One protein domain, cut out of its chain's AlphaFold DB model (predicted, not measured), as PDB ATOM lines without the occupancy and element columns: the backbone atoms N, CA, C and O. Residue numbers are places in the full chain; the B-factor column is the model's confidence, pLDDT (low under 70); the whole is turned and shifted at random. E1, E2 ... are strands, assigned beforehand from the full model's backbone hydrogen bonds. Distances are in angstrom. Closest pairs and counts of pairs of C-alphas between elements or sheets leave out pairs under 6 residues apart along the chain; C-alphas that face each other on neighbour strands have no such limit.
ATOM      1  N   GLU A  26      36.939  38.277 -12.131       89.19
ATOM      2  CA  GLU A  26      36.025  38.241 -10.995       89.19
ATOM      3  C   GLU A  26      35.567  39.657 -10.655       89.19
ATOM      4  O   GLU A  26      36.348  40.606 -10.707       89.19
ATOM      5  N   VAL A  27      34.288  39.800 -10.303       91.06
ATOM      6  CA  VAL A  27      33.697  41.080  -9.908       91.06
ATOM      7  C   VAL A  27      33.086  40.933  -8.524       91.06
ATOM      8  O   VAL A  27      32.263  40.049  -8.279       91.06
ATOM      9  N   ARG A  28      33.471  41.828  -7.617       92.38
ATOM     10  CA  ARG A  28      32.890  41.968  -6.282       92.38
ATOM     11  C   ARG A  28      32.364  43.383  -6.155       92.38
ATOM     12  O   ARG A  28      33.073  44.325  -6.475       92.38
ATOM     13  N   ALA A  29      31.139  43.552  -5.688       93.88
ATOM     14  CA  ALA A  29      30.540  44.874  -5.562       93.88
ATOM     15  C   ALA A  29      29.688  44.977  -4.306       93.88
ATOM     16  O   ALA A  29      29.187  43.972  -3.798       93.88
ATOM     17  N   CYS A  30      29.507  46.201  -3.835       92.50
ATOM     18  CA  CYS A  30      28.670  46.539  -2.699       92.50
ATOM     19  C   CYS A  30      27.868  47.816  -2.967       92.50
ATOM     20  O   CYS A  30      28.225  48.633  -3.823       92.50
ATOM     21  N   ARG A  31      26.786  47.987  -2.214       91.06
ATOM     22  CA  ARG A  31      25.980  49.204  -2.167       91.06
ATOM     23  C   ARG A  31      26.562  50.140  -1.114       91.06
ATOM     24  O   ARG A  31      26.844  49.735   0.007       91.06
ATOM     25  N   GLN A  32      26.701  51.405  -1.476       86.94
ATOM     26  CA  GLN A  32      26.995  52.497  -0.566       86.94
ATOM     27  C   GLN A  32      25.891  53.538  -0.738       86.94
ATOM     28  O   GLN A  32      25.762  54.150  -1.798       86.94
ATOM     29  N   ASP A  33      25.063  53.709   0.286       77.62
ATOM     30  CA  ASP A  33      24.028  54.740   0.283       77.62
ATOM     31  C   ASP A  33      24.626  56.062   0.777       77.62
ATOM     32  O   ASP A  33      25.347  56.089   1.779       77.62
ATOM     33  N   ASP A  34      24.366  57.150   0.058       71.94
ATOM     34  CA  ASP A  34      24.727  58.504   0.484       71.94
ATOM     35  C   ASP A  34      23.507  59.404   0.739       71.94
ATOM     36  O   ASP A  34      23.668  60.594   1.013       71.94
ATOM     37  N   GLY A  35      22.294  58.839   0.681       67.56
ATOM     38  CA  GLY A  35      21.025  59.521   0.922       67.56
ATOM     39  C   GLY A  35      20.395  60.184  -0.308       67.56
ATOM     40  O   GLY A  35      19.198  60.466  -0.274       67.56
ATOM     41  N   ALA A  36      21.143  60.412  -1.394       64.69
ATOM     42  CA  ALA A  36      20.625  61.004  -2.635       64.69
ATOM     43  C   ALA A  36      20.675  60.033  -3.824       64.69
ATOM     44  O   ALA A  36      19.824  60.093  -4.714       64.69
ATOM     45  N   ALA A  37      21.652  59.125  -3.840       68.88
ATOM     46  CA  ALA A  37      21.801  58.102  -4.861       68.88
ATOM     47  C   ALA A  37      22.312  56.792  -4.256       68.88
ATOM     48  O   ALA A  37      23.069  56.773  -3.284       68.88
ATOM     49  N   ARG A  38      21.959  55.671  -4.890       81.25
ATOM     50  CA  ARG A  38      22.583  54.391  -4.566       81.25
ATOM     51  C   ARG A  38      23.896  54.306  -5.327       81.25
ATOM     52  O   ARG A  38      23.900  54.160  -6.549       81.25
ATOM     53  N   LYS A  39      25.018  54.384  -4.617       89.06
ATOM     54  CA  LYS A  39      26.334  54.161  -5.216       89.06
ATOM     55  C   LYS A  39      26.646  52.675  -5.187       89.06
ATOM     56  O   LYS A  39      26.434  52.004  -4.181       89.06
ATOM     57  N   ILE A  40      27.157  52.160  -6.293       92.38
ATOM     58  CA  ILE A  40      27.793  50.850  -6.349       92.38
ATOM     59  C   ILE A  40      29.290  51.092  -6.339       92.38
ATOM     60  O   ILE A  40      29.804  51.844  -7.166       92.38
ATOM     61  N   VAL A  41      29.981  50.470  -5.392       92.50
ATOM     62  CA  VAL A  41      31.441  50.413  -5.371       92.50
ATOM     63  C   VAL A  41      31.819  48.978  -5.672       92.50
ATOM     64  O   VAL A  41      31.246  48.058  -5.089       92.50
ATOM     65  N   GLY A  42      32.755  48.777  -6.589       93.06
ATOM     66  CA  GLY A  42      33.191  47.442  -6.950       93.06
ATOM     67  C   GLY A  42      34.689  47.322  -7.129       93.06
ATOM     68  O   GLY A  42      35.402  48.296  -7.341       93.06
ATOM     69  N   GLU A  43      35.136  46.084  -7.012       92.50
ATOM     70  CA  GLU A  43      36.447  45.597  -7.386       92.50
ATOM     71  C   GLU A  43      36.258  44.636  -8.556       92.50
ATOM     72  O   GLU A  43      35.389  43.759  -8.529       92.50
ATOM     73  N   LEU A  44      37.078  44.803  -9.581       91.31
ATOM     74  CA  LEU A  44      37.345  43.764 -10.560       91.31
ATOM     75  C   LEU A  44      38.739  43.202 -10.306       91.31
ATOM     76  O   LEU A  44      39.649  43.945  -9.929       91.31
ATOM     77  N   SER A  45      38.908  41.902 -10.518       89.50
ATOM     78  CA  SER A  45      40.204  41.249 -10.399       89.50
ATOM     79  C   SER A  45      40.416  40.193 -11.470       89.50
ATOM     80  O   SER A  45      39.477  39.502 -11.855       89.50
ATOM     81  N   CYS A  46      41.655  40.034 -11.921       87.88
ATOM     82  CA  CYS A  46      42.047  39.012 -12.892       87.88
ATOM     83  C   CYS A  46      43.469  38.510 -12.603       87.88
ATOM     84  O   CYS A  46      44.238  39.151 -11.885       87.88
ATOM     85  N   GLY A  47      43.826  37.351 -13.157       82.75
ATOM     86  CA  GLY A  47      45.100  36.683 -12.866       82.75
ATOM     87  C   GLY A  47      46.347  37.321 -13.491       82.75
ATOM     88  O   GLY A  47      47.452  37.039 -13.027       82.75
ATOM     89  N   SER A  48      46.199  38.142 -14.537       75.06
ATOM     90  CA  SER A  48      47.313  38.817 -15.212       75.06
ATOM     91  C   SER A  48      46.844  39.972 -16.109       75.06
ATOM     92  O   SER A  48      45.666  40.055 -16.450       75.06
ATOM     93  N   ALA A  49      47.770  40.831 -16.558       72.56
ATOM     94  CA  ALA A  49      47.475  41.934 -17.491       72.56
ATOM     95  C   ALA A  49      46.957  41.449 -18.848       72.56
ATOM     96  O   ALA A  49      46.202  42.151 -19.510       72.56
ATOM     97  N   VAL A  50      47.331  40.234 -19.247       70.88
ATOM     98  CA  VAL A  50      46.834  39.608 -20.477       70.88
ATOM     99  C   VAL A  50      45.358  39.223 -20.330       70.88
ATOM    100  O   VAL A  50      44.607  39.289 -21.301       70.88
ATOM    101  N   ASP A  51      44.936  38.882 -19.110       71.00
ATOM    102  CA  ASP A  51      43.576  38.441 -18.784       71.00
ATOM    103  C   ASP A  51      42.661  39.591 -18.319       71.00
ATOM    104  O   ASP A  51      41.449  39.407 -18.207       71.00
ATOM    105  N   CYS A  52      43.213  40.789 -18.078       76.38
ATOM    106  CA  CYS A  52      42.464  42.029 -17.856       76.38
ATOM    107  C   CYS A  52      42.553  42.937 -19.085       76.38
ATOM    108  O   CYS A  52      43.371  43.854 -19.115       76.38
ATOM    109  N   PRO A  53      41.660  42.788 -20.072       68.50
ATOM    110  CA  PRO A  53      41.592  43.729 -21.186       68.50
ATOM    111  C   PRO A  53      40.979  45.081 -20.784       68.50
ATOM    112  O   PRO A  53      40.658  45.872 -21.657       68.50
ATOM    113  N   ILE A  54      40.776  45.336 -19.488       70.12
ATOM    114  CA  ILE A  54      40.063  46.503 -18.974       70.12
ATOM    115  C   ILE A  54      41.028  47.688 -18.917       70.12
ATOM    116  O   ILE A  54      41.916  47.739 -18.067       70.12
ATOM    117  N   GLY A  55      40.857  48.614 -19.859       68.12
ATOM    118  CA  GLY A  55      41.525  49.914 -19.875       68.12
ATOM    119  C   GLY A  55      40.863  50.941 -18.942       68.12
ATOM    120  O   GLY A  55      39.884  50.614 -18.268       68.12
ATOM    121  N   PRO A  56      41.382  52.185 -18.904       64.25
ATOM    122  CA  PRO A  56      40.797  53.263 -18.103       64.25
ATOM    123  C   PRO A  56      39.397  53.668 -18.591       64.25
ATOM    124  O   PRO A  56      38.588  54.132 -17.801       64.25
ATOM    125  N   ASP A  57      39.084  53.435 -19.866       75.75
ATOM    126  CA  ASP A  57      37.814  53.822 -20.475       75.75
ATOM    127  C   ASP A  57      36.969  52.603 -20.853       75.75
ATOM    128  O   ASP A  57      37.482  51.513 -21.094       75.75
ATOM    129  N   GLY A  58      35.654  52.798 -20.985       81.25
ATOM    130  CA  GLY A  58      34.771  51.821 -21.632       81.25
ATOM    131  C   GLY A  58      34.094  50.818 -20.699       81.25
ATOM    132  O   GLY A  58      33.443  49.891 -21.194       81.25
ATOM    133  N   LEU A  59      34.198  51.005 -19.378       90.12
ATOM    134  CA  LEU A  59      33.354  50.295 -18.422       90.12
ATOM    135  C   LEU A  59      31.939  50.879 -18.393       90.12
ATOM    136  O   LEU A  59      31.737  52.087 -18.281       90.12
ATOM    137  N   SER A  60      30.946  49.998 -18.418       92.25
ATOM    138  CA  SER A  60      29.566  50.360 -18.111       92.25
ATOM    139  C   SER A  60      28.900  49.309 -17.243       92.25
ATOM    140  O   SER A  60      29.278  48.136 -17.225       92.25
ATOM    141  N   LEU A  61      27.914  49.741 -16.468       94.00
ATOM    142  CA  LEU A  61      27.146  48.881 -15.586       94.00
ATOM    143  C   LEU A  61      25.736  48.791 -16.141       94.00
ATOM    144  O   LEU A  61      25.122  49.813 -16.424       94.00
ATOM    145  N   ARG A  62      25.206  47.582 -16.292       94.56
ATOM    146  CA  ARG A  62      23.847  47.377 -16.802       94.56
ATOM    147  C   ARG A  62      23.055  46.489 -15.873       94.56
ATOM    148  O   ARG A  62      23.623  45.685 -15.129       94.56
ATOM    149  N   ALA A  63      21.737  46.607 -15.944       93.88
ATOM    150  CA  ALA A  63      20.866  45.622 -15.335       93.88
ATOM    151  C   ALA A  63      21.073  44.282 -16.049       93.88
ATOM    152  O   ALA A  63      21.237  44.236 -17.271       93.88
ATOM    153  N   ALA A  64      21.089  43.182 -15.300       91.62
ATOM    154  CA  ALA A  64      21.338  41.859 -15.878       91.62
ATOM    155  C   ALA A  64      20.234  41.408 -16.858       91.62
ATOM    156  O   ALA A  64      20.467  40.535 -17.688       91.62
ATOM    157  N   ASP A  65      19.043  41.997 -16.760       89.38
ATOM    158  CA  ASP A  65      17.907  41.794 -17.665       89.38
ATOM    159  C   ASP A  65      17.928  42.728 -18.893       89.38
ATOM    160  O   ASP A  65      17.073  42.614 -19.769       89.38
ATOM    161  N   GLY A  66      18.912  43.631 -18.979       85.00
ATOM    162  CA  GLY A  66      19.048  44.626 -20.042       85.00
ATOM    163  C   GLY A  66      18.274  45.929 -19.811       85.00
ATOM    164  O   GLY A  66      18.334  46.817 -20.663       85.00
ATOM    165  N   ALA A  67      17.572  46.084 -18.684       84.00
ATOM    166  CA  ALA A  67      16.824  47.292 -18.350       84.00
ATOM    167  C   ALA A  67      17.735  48.381 -17.756       84.00
ATOM    168  O   ALA A  67      17.826  48.571 -16.546       84.00
ATOM    169  N   GLY A  68      18.398  49.131 -18.633       88.94
ATOM    170  CA  GLY A  68      19.167  50.311 -18.251       88.94
ATOM    171  C   GLY A  68      20.675  50.090 -18.214       88.94
ATOM    172  O   GLY A  68      21.190  48.980 -18.060       88.94
ATOM    173  N   GLU A  69      21.377  51.203 -18.395       91.56
ATOM    174  CA  GLU A  69      22.827  51.294 -18.436       91.56
ATOM    175  C   GLU A  69      23.254  52.557 -17.695       91.56
ATOM    176  O   GLU A  69      22.686  53.633 -17.892       91.56
ATOM    177  N   TRP A  70      24.252  52.408 -16.834       92.00
ATOM    178  CA  TRP A  70      24.790  53.464 -15.999       92.00
ATOM    179  C   TRP A  70      26.284  53.624 -16.268       92.00
ATOM    180  O   TRP A  70      26.999  52.621 -16.408       92.00
ATOM    181  N   PRO A  71      26.771  54.875 -16.323       90.38
ATOM    182  CA  PRO A  71      28.191  55.137 -16.458       90.38
ATOM    183  C   PRO A  71      28.936  54.630 -15.220       90.38
ATOM    184  O   PRO A  71      28.474  54.771 -14.082       90.38
ATOM    185  N   VAL A  72      30.104  54.049 -15.468       92.81
ATOM    186  CA  VAL A  72      31.056  53.617 -14.447       92.81
ATOM    187  C   VAL A  72      32.239  54.576 -14.494       92.81
ATOM    188  O   VAL A  72      32.594  55.064 -15.563       92.81
ATOM    189  N   SER A  73      32.814  54.893 -13.336       90.25
ATOM    190  CA  SER A  73      34.050  55.668 -13.265       90.25
ATOM    191  C   SER A  73      35.201  54.916 -13.920       90.25
ATOM    192  O   SER A  73      35.241  53.686 -13.856       90.25
ATOM    193  N   ASP A  74      36.201  55.653 -14.386       88.44
ATOM    194  CA  ASP A  74      37.469  55.062 -14.798       88.44
ATOM    195  C   ASP A  74      38.018  54.187 -13.653       88.44
ATOM    196  O   ASP A  74      38.019  54.614 -12.484       88.44
ATOM    197  N   PRO A  75      38.397  52.928 -13.931       89.12
ATOM    198  CA  PRO A  75      38.867  52.019 -12.910       89.12
ATOM    199  C   PRO A  75      40.240  52.459 -12.396       89.12
ATOM    200  O   PRO A  75      41.152  52.764 -13.162       89.12
ATOM    201  N   VAL A  76      40.404  52.441 -11.076       90.25
ATOM    202  CA  VAL A  76      41.670  52.748 -10.401       90.25
ATOM    203  C   VAL A  76      42.350  51.443 -10.028       90.25
ATOM    204  O   VAL A  76      41.838  50.703  -9.183       90.25
ATOM    205  N   PHE A  77      43.504  51.153 -10.628       89.50
ATOM    206  CA  PHE A  77      44.309  49.996 -10.243       89.50
ATOM    207  C   PHE A  77      44.805  50.146  -8.808       89.50
ATOM    208  O   PHE A  77      45.192  51.237  -8.390       89.50
ATOM    209  N   VAL A  78      44.781  49.058  -8.042       89.69
ATOM    210  CA  VAL A  78      45.217  49.061  -6.645       89.69
ATOM    211  C   VAL A  78      46.121  47.884  -6.317       89.69
ATOM    212  O   VAL A  78      45.990  46.801  -6.887       89.69
ATOM    213  N   ASP A  79      47.021  48.089  -5.359       87.44
ATOM    214  CA  ASP A  79      47.810  47.008  -4.776       87.44
ATOM    215  C   ASP A  79      46.983  46.125  -3.818       87.44
ATOM    216  O   ASP A  79      45.786  46.327  -3.576       87.44
ATOM    217  N   GLU A  80      47.626  45.115  -3.231       83.00
ATOM    218  CA  GLU A  80      47.004  44.199  -2.266       83.00
ATOM    219  C   GLU A  80      46.426  44.928  -1.040       83.00
ATOM    220  O   GLU A  80      45.430  44.488  -0.459       83.00
ATOM    221  N   THR A  81      47.002  46.078  -0.682       84.00
ATOM    222  CA  THR A  81      46.590  46.911   0.452       84.00
ATOM    223  C   THR A  81      45.524  47.951   0.092       84.00
ATOM    224  O   THR A  81      45.018  48.641   0.982       84.00
ATOM    225  N   GLY A  82      45.150  48.056  -1.188       84.94
ATOM    226  CA  GLY A  82      44.180  49.024  -1.694       84.94
ATOM    227  C   GLY A  82      44.764  50.391  -2.048       84.94
ATOM    228  O   GLY A  82      44.004  51.352  -2.191       84.94
ATOM    229  N   ARG A  83      46.092  50.524  -2.151       88.44
ATOM    230  CA  ARG A  83      46.712  51.787  -2.570       88.44
ATOM    231  C   ARG A  83      46.638  51.926  -4.087       88.44
ATOM    232  O   ARG A  83      46.948  50.948  -4.765       88.44
ATOM    233  N   PRO A  84      46.277  53.112  -4.607       90.25
ATOM    234  CA  PRO A  84      46.283  53.369  -6.040       90.25
ATOM    235  C   PRO A  84      47.652  53.106  -6.669       90.25
ATOM    236  O   PRO A  84      48.684  53.417  -6.070       90.25
ATOM    237  N   LEU A  85      47.626  52.558  -7.876       86.38
ATOM    238  CA  LEU A  85      48.771  52.347  -8.748       86.38
ATOM    239  C   LEU A  85      48.583  53.180 -10.018       86.38
ATOM    240  O   LEU A  85      47.473  53.256 -10.542       86.38
ATOM    241  N   ASP A  86      49.672  53.760 -10.521       85.06
ATOM    242  CA  ASP A  86      49.657  54.515 -11.781       85.06
ATOM    243  C   ASP A  86      49.490  53.586 -12.999       85.06
ATOM    244  O   ASP A  86      48.898  53.966 -14.004       85.06
ATOM    245  N   GLU A  87      49.981  52.347 -12.891       82.12
ATOM    246  CA  GLU A  87      49.920  51.325 -13.936       82.12
ATOM    247  C   GLU A  87      49.486  49.968 -13.351       82.12
ATOM    248  O   GLU A  87      49.799  49.658 -12.193       82.12
ATOM    249  N   PRO A  88      48.785  49.120 -14.129       79.75
ATOM    250  CA  PRO A  88      48.434  47.776 -13.690       79.75
ATOM    251  C   PRO A  88      49.695  46.918 -13.491       79.75
ATOM    252  O   PRO A  88      50.620  46.968 -14.308       79.75
ATOM    253  N   PRO A  89      49.750  46.070 -12.449       79.19
ATOM    254  CA  PRO A  89      50.901  45.209 -12.240       79.19
ATOM    255  C   PRO A  89      51.039  44.194 -13.382       79.19
ATOM    256  O   PRO A  89      50.086  43.531 -13.784       79.19
ATOM    257  N   MET A  90      52.263  44.028 -13.886       78.88
ATOM    258  CA  MET A  90      52.548  43.105 -14.995       78.88
ATOM    259  C   MET A  90      52.418  41.618 -14.627       78.88
ATOM    260  O   MET A  90      52.389  40.762 -15.512       78.88
ATOM    261  N   ARG A  91      52.431  41.285 -13.332       78.06
ATOM    262  CA  ARG A  91      52.406  39.910 -12.815       78.06
ATOM    263  C   ARG A  91      51.543  39.832 -11.564       78.06
ATOM    264  O   ARG A  91      51.505  40.782 -10.789       78.06
ATOM    265  N   GLY A  92      50.964  38.656 -11.337       82.38
ATOM    266  CA  GLY A  92      50.080  38.411 -10.201       82.38
ATOM    267  C   GLY A  92      48.681  38.972 -10.430       82.38
ATOM    268  O   GLY A  92      48.341  39.410 -11.529       82.38
ATOM    269  N   THR A  93      47.868  38.932  -9.379       86.06
ATOM    270  CA  THR A  93      46.477  39.375  -9.444       86.06
ATOM    271  C   THR A  93      46.403  40.885  -9.636       86.06
ATOM    272  O   THR A  93      46.846  41.653  -8.783       86.06
ATOM    273  N   ILE A  94      45.803  41.311 -10.743       88.31
ATOM    274  CA  ILE A  94      45.436  42.709 -10.957       88.31
ATOM    275  C   ILE A  94      44.115  42.953 -10.263       88.31
ATOM    276  O   ILE A  94      43.207  42.125 -10.335       88.31
ATOM    277  N   ARG A  95      44.010  44.108  -9.614       90.56
ATOM    278  CA  ARG A  95      42.801  44.572  -8.948       90.56
ATOM    279  C   ARG A  95      42.545  46.002  -9.373       90.56
ATOM    280  O   ARG A  95      43.473  46.811  -9.381       90.56
ATOM    281  N   ALA A  96      41.304  46.313  -9.710       91.19
ATOM    282  CA  ALA A  96      40.904  47.678  -9.997       91.19
ATOM    283  C   ALA A  96      39.571  48.004  -9.330       91.19
ATOM    284  O   ALA A  96      38.647  47.190  -9.314       91.19
ATOM    285  N   LEU A  97      39.487  49.201  -8.765       92.19
ATOM    286  CA  LEU A  97      38.293  49.715  -8.117       92.19
ATOM    287  C   LEU A  97      37.515  50.598  -9.077       92.19
ATOM    288  O   LEU A  97      38.092  51.432  -9.766       92.19
ATOM    289  N   TRP A  98      36.197  50.467  -9.065       93.00
ATOM    290  CA  TRP A  98      35.294  51.259  -9.889       93.00
ATOM    291  C   TRP A  98      34.067  51.678  -9.085       93.00
ATOM    292  O   TRP A  98      33.745  51.104  -8.036       93.00
ATOM    293  N   ARG A  99      33.381  52.721  -9.555       93.44
ATOM    294  CA  ARG A  99      32.165  53.241  -8.929       93.44
ATOM    295  C   ARG A  99      31.103  53.532  -9.977       93.44
ATOM    296  O   ARG A  99      31.416  54.013 -11.057       93.44
ATOM    297  N   ALA A 100      29.845  53.305  -9.633       92.56
ATOM    298  CA  ALA A 100      28.694  53.715 -10.428       92.56
ATOM    299  C   ALA A 100      27.658  54.381  -9.521       92.56
ATOM    300  O   ALA A 100      27.528  54.017  -8.353       92.56
ATOM    301  N   SER A 101      26.915  55.354 -10.045       90.94
ATOM    302  CA  SER A 101      25.793  55.973  -9.329       90.94
ATOM    303  C   SER A 101      24.491  55.590 -10.014       90.94
ATOM    304  O   SER A 101      24.330  55.825 -11.210       90.94
ATOM    305  N   LEU A 102      23.576  54.992  -9.255       88.25
ATOM    306  CA  LEU A 102      22.268  54.564  -9.729       88.25
ATOM    307  C   LEU A 102      21.178  55.377  -9.015       88.25
ATOM    308  O   LEU A 102      21.307  55.669  -7.818       88.25
ATOM    309  N   PRO A 103      20.077  55.717  -9.705       81.31
ATOM    310  CA  PRO A 103      18.888  56.252  -9.054       81.31
ATOM    311  C   PRO A 103      18.385  55.268  -7.990       81.31
ATOM    312  O   PRO A 103      18.193  54.087  -8.276       81.31
ATOM    313  N   ALA A 104      18.173  55.733  -6.756       71.19
ATOM    314  CA  ALA A 104      17.850  54.850  -5.631       71.19
ATOM    315  C   ALA A 104      16.524  54.081  -5.807       71.19
ATOM    316  O   ALA A 104      16.418  52.947  -5.342       71.19
ATOM    317  N   ALA A 105      15.538  54.680  -6.482       68.94
ATOM    318  CA  ALA A 105      14.206  54.102  -6.674       68.94
ATOM    319  C   ALA A 105      14.169  52.941  -7.686       68.94
ATOM    320  O   ALA A 105      13.310  52.072  -7.563       68.94
ATOM    321  N   ASP A 106      15.120  52.898  -8.625       68.81
ATOM    322  CA  ASP A 106      15.089  52.001  -9.792       68.81
ATOM    323  C   ASP A 106      16.355  51.137  -9.918       68.81
ATOM    324  O   ASP A 106      16.619  50.550 -10.965       68.81
ATOM    325  N   ALA A 107      17.182  51.073  -8.870       75.06
ATOM    326  CA  ALA A 107      18.404  50.280  -8.905       75.06
ATOM    327  C   ALA A 107      18.058  48.775  -8.909       75.06
ATOM    328  O   ALA A 107      17.536  48.282  -7.904       75.06
ATOM    329  N   PRO A 108      18.368  48.029  -9.987       86.69
ATOM    330  CA  PRO A 108      18.051  46.609 -10.076       86.69
ATOM    331  C   PRO A 108      18.883  45.799  -9.075       86.69
ATOM    332  O   PRO A 108      19.999  46.172  -8.697       86.69
ATOM    333  N   ASP A 109      18.359  44.642  -8.673       89.50
ATOM    334  CA  ASP A 109      19.063  43.753  -7.743       89.50
ATOM    335  C   ASP A 109      20.218  43.003  -8.397       89.50
ATOM    336  O   ASP A 109      21.228  42.731  -7.748       89.50
ATOM    337  N   ARG A 110      20.083  42.679  -9.688       94.56
ATOM    338  CA  ARG A 110      21.114  41.991 -10.462       94.56
ATOM    339  C   ARG A 110      21.720  42.917 -11.496       94.56
ATOM    340  O   ARG A 110      21.024  43.462 -12.350       94.56
ATOM    341  N   LEU A 111      23.038  43.019 -11.446       94.69
ATOM    342  CA  LEU A 111      23.836  43.869 -12.309       94.69
ATOM    343  C   LEU A 111      24.849  43.038 -13.088       94.69
ATOM    344  O   LEU A 111      25.212  41.932 -12.694       94.69
ATOM    345  N   GLN A 112      25.317  43.590 -14.195       94.81
ATOM    346  CA  GLN A 112      26.372  43.025 -15.019       94.81
ATOM    347  C   GLN A 112      27.299  44.164 -15.443       94.81
ATOM    348  O   GLN A 112      26.844  45.194 -15.939       94.81
ATOM    349  N   LEU A 113      28.601  43.975 -15.236       93.19
ATOM    350  CA  LEU A 113      29.614  44.900 -15.730       93.19
ATOM    351  C   LEU A 113      29.903  44.580 -17.200       93.19
ATOM    352  O   LEU A 113      29.894  43.409 -17.588       93.19
ATOM    353  N   TYR A 114      30.150  45.606 -18.001       92.19
ATOM    354  CA  TYR A 114      30.521  45.510 -19.405       92.19
ATOM    355  C   TYR A 114      31.803  46.295 -19.656       92.19
ATOM    356  O   TYR A 114      32.027  47.327 -19.033       92.19
ATOM    357  N   PHE A 115      32.616  45.814 -20.590       90.00
ATOM    358  CA  PHE A 115      33.781  46.508 -21.121       90.00
ATOM    359  C   PHE A 115      33.671  46.527 -22.644       90.00
ATOM    360  O   PHE A 115      33.556  45.464 -23.264       90.00
ATOM    361  N   GLU A 116      33.624  47.724 -23.231       87.94
ATOM    362  CA  GLU A 116      33.455  47.929 -24.679       87.94
ATOM    363  C   GLU A 116      32.266  47.128 -25.254       87.94
ATOM    364  O   GLU A 116      32.330  46.499 -26.311       87.94
ATOM    365  N   GLY A 117      31.156  47.096 -24.507       87.25
ATOM    366  CA  GLY A 117      29.929  46.400 -24.899       87.25
ATOM    367  C   GLY A 117      29.933  44.881 -24.695       87.25
ATOM    368  O   GLY A 117      28.915  44.242 -24.971       87.25
ATOM    369  N   ARG A 118      31.009  44.284 -24.164       87.44
ATOM    370  CA  ARG A 118      31.054  42.855 -23.808       87.44
ATOM    371  C   ARG A 118      30.886  42.633 -22.307       87.44
ATOM    372  O   ARG A 118      31.482  43.384 -21.539       87.44
ATOM    373  N   PRO A 119      30.138  41.606 -21.868       90.00
ATOM    374  CA  PRO A 119      29.992  41.324 -20.446       90.00
ATOM    375  C   PRO A 119      31.335  40.932 -19.807       90.00
ATOM    376  O   PRO A 119      32.133  40.202 -20.395       90.00
ATOM    377  N   VAL A 120      31.574  41.421 -18.593       88.44
ATOM    378  CA  VAL A 120      32.752  41.158 -17.757       88.44
ATOM    379  C   VAL A 120      32.334  40.282 -16.583       88.44
ATOM    380  O   VAL A 120      31.556  40.717 -15.734       88.44
TER     381      VAL A 120
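AT A GLANCE: This is residues 26 to 120 of the 139 residues of an uncharacterized protein of Vulcaniibacterium tengchongense (UniProt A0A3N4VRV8). Two antiparallel sheets sit face to face as a sandwich: a strongly twisted sheet, E1 E2 E6 E5, with three long strands E1, E2 and E6 and the short E5 at one edge, is covered over part of one face by a smaller sheet, E4 E3 E7 E8, whose strands cross it at 62 degrees. Long loops, residues 47 to 58 and 79 to 93, lie toward one end. The printed part has 95 residues with eight named strands, E1 to E8 in chain order, and no named helix; it is all strand by class, though 45 residues are in named elements, under half. It is compact, with a radius of gyration of the C-alphas of 13.4 A, and only just elongated, spanning 41 by 27 by 18 A.

IN THESE COORDINATES: In the larger sheet, E2 is residues 38 to 46, 26.2 A long; E6 is 94 to 102, 26.1 A; E1 is 26 to 33, 23.3 A, from C-alpha 26 at (36.025, 38.241, -10.995); E5 is 76 to 78. In the other, E3 is 59 to 63, 13.7 A; E7 is 111 to 115, 13.5 A; E4 is 69 to 71; E8 is 118 to 120, ending at C-alpha 120 at (32.752, 41.158, -17.757).

HOW THE PARTS SIT: Inner strands E2 and E6 pair with N 42 and O 98 2.9 A apart. Edge strand E1 forms a hairpin with E2, N 30 to O 41 2.8 A; edge strand E5 forms one with E6, N 76 to O 97 2.8 A. Across the sandwich, the closest C-alphas of E4 and E6, Pro 71 and Ala 100, are 6.2 A apart. E3 and E7 pair, N 60 to O 114 2.9 A. Hairpin E3 and E4 has N 70 to O 61 at 2.8 A, and hairpin E7 and E8 N 120 to O 113 at 2.8 A. E2 and E7 are apart.

THE WHOLE: The C-alphas farthest apart, Arg 91 and Ala 105, are 41.2 A apart. The printed part has no cut. Links E2 to E3 and E5 to E6 are long. Residues 35 to 37, 53, 55 to 56 and 105 to 106 have pLDDT under 70.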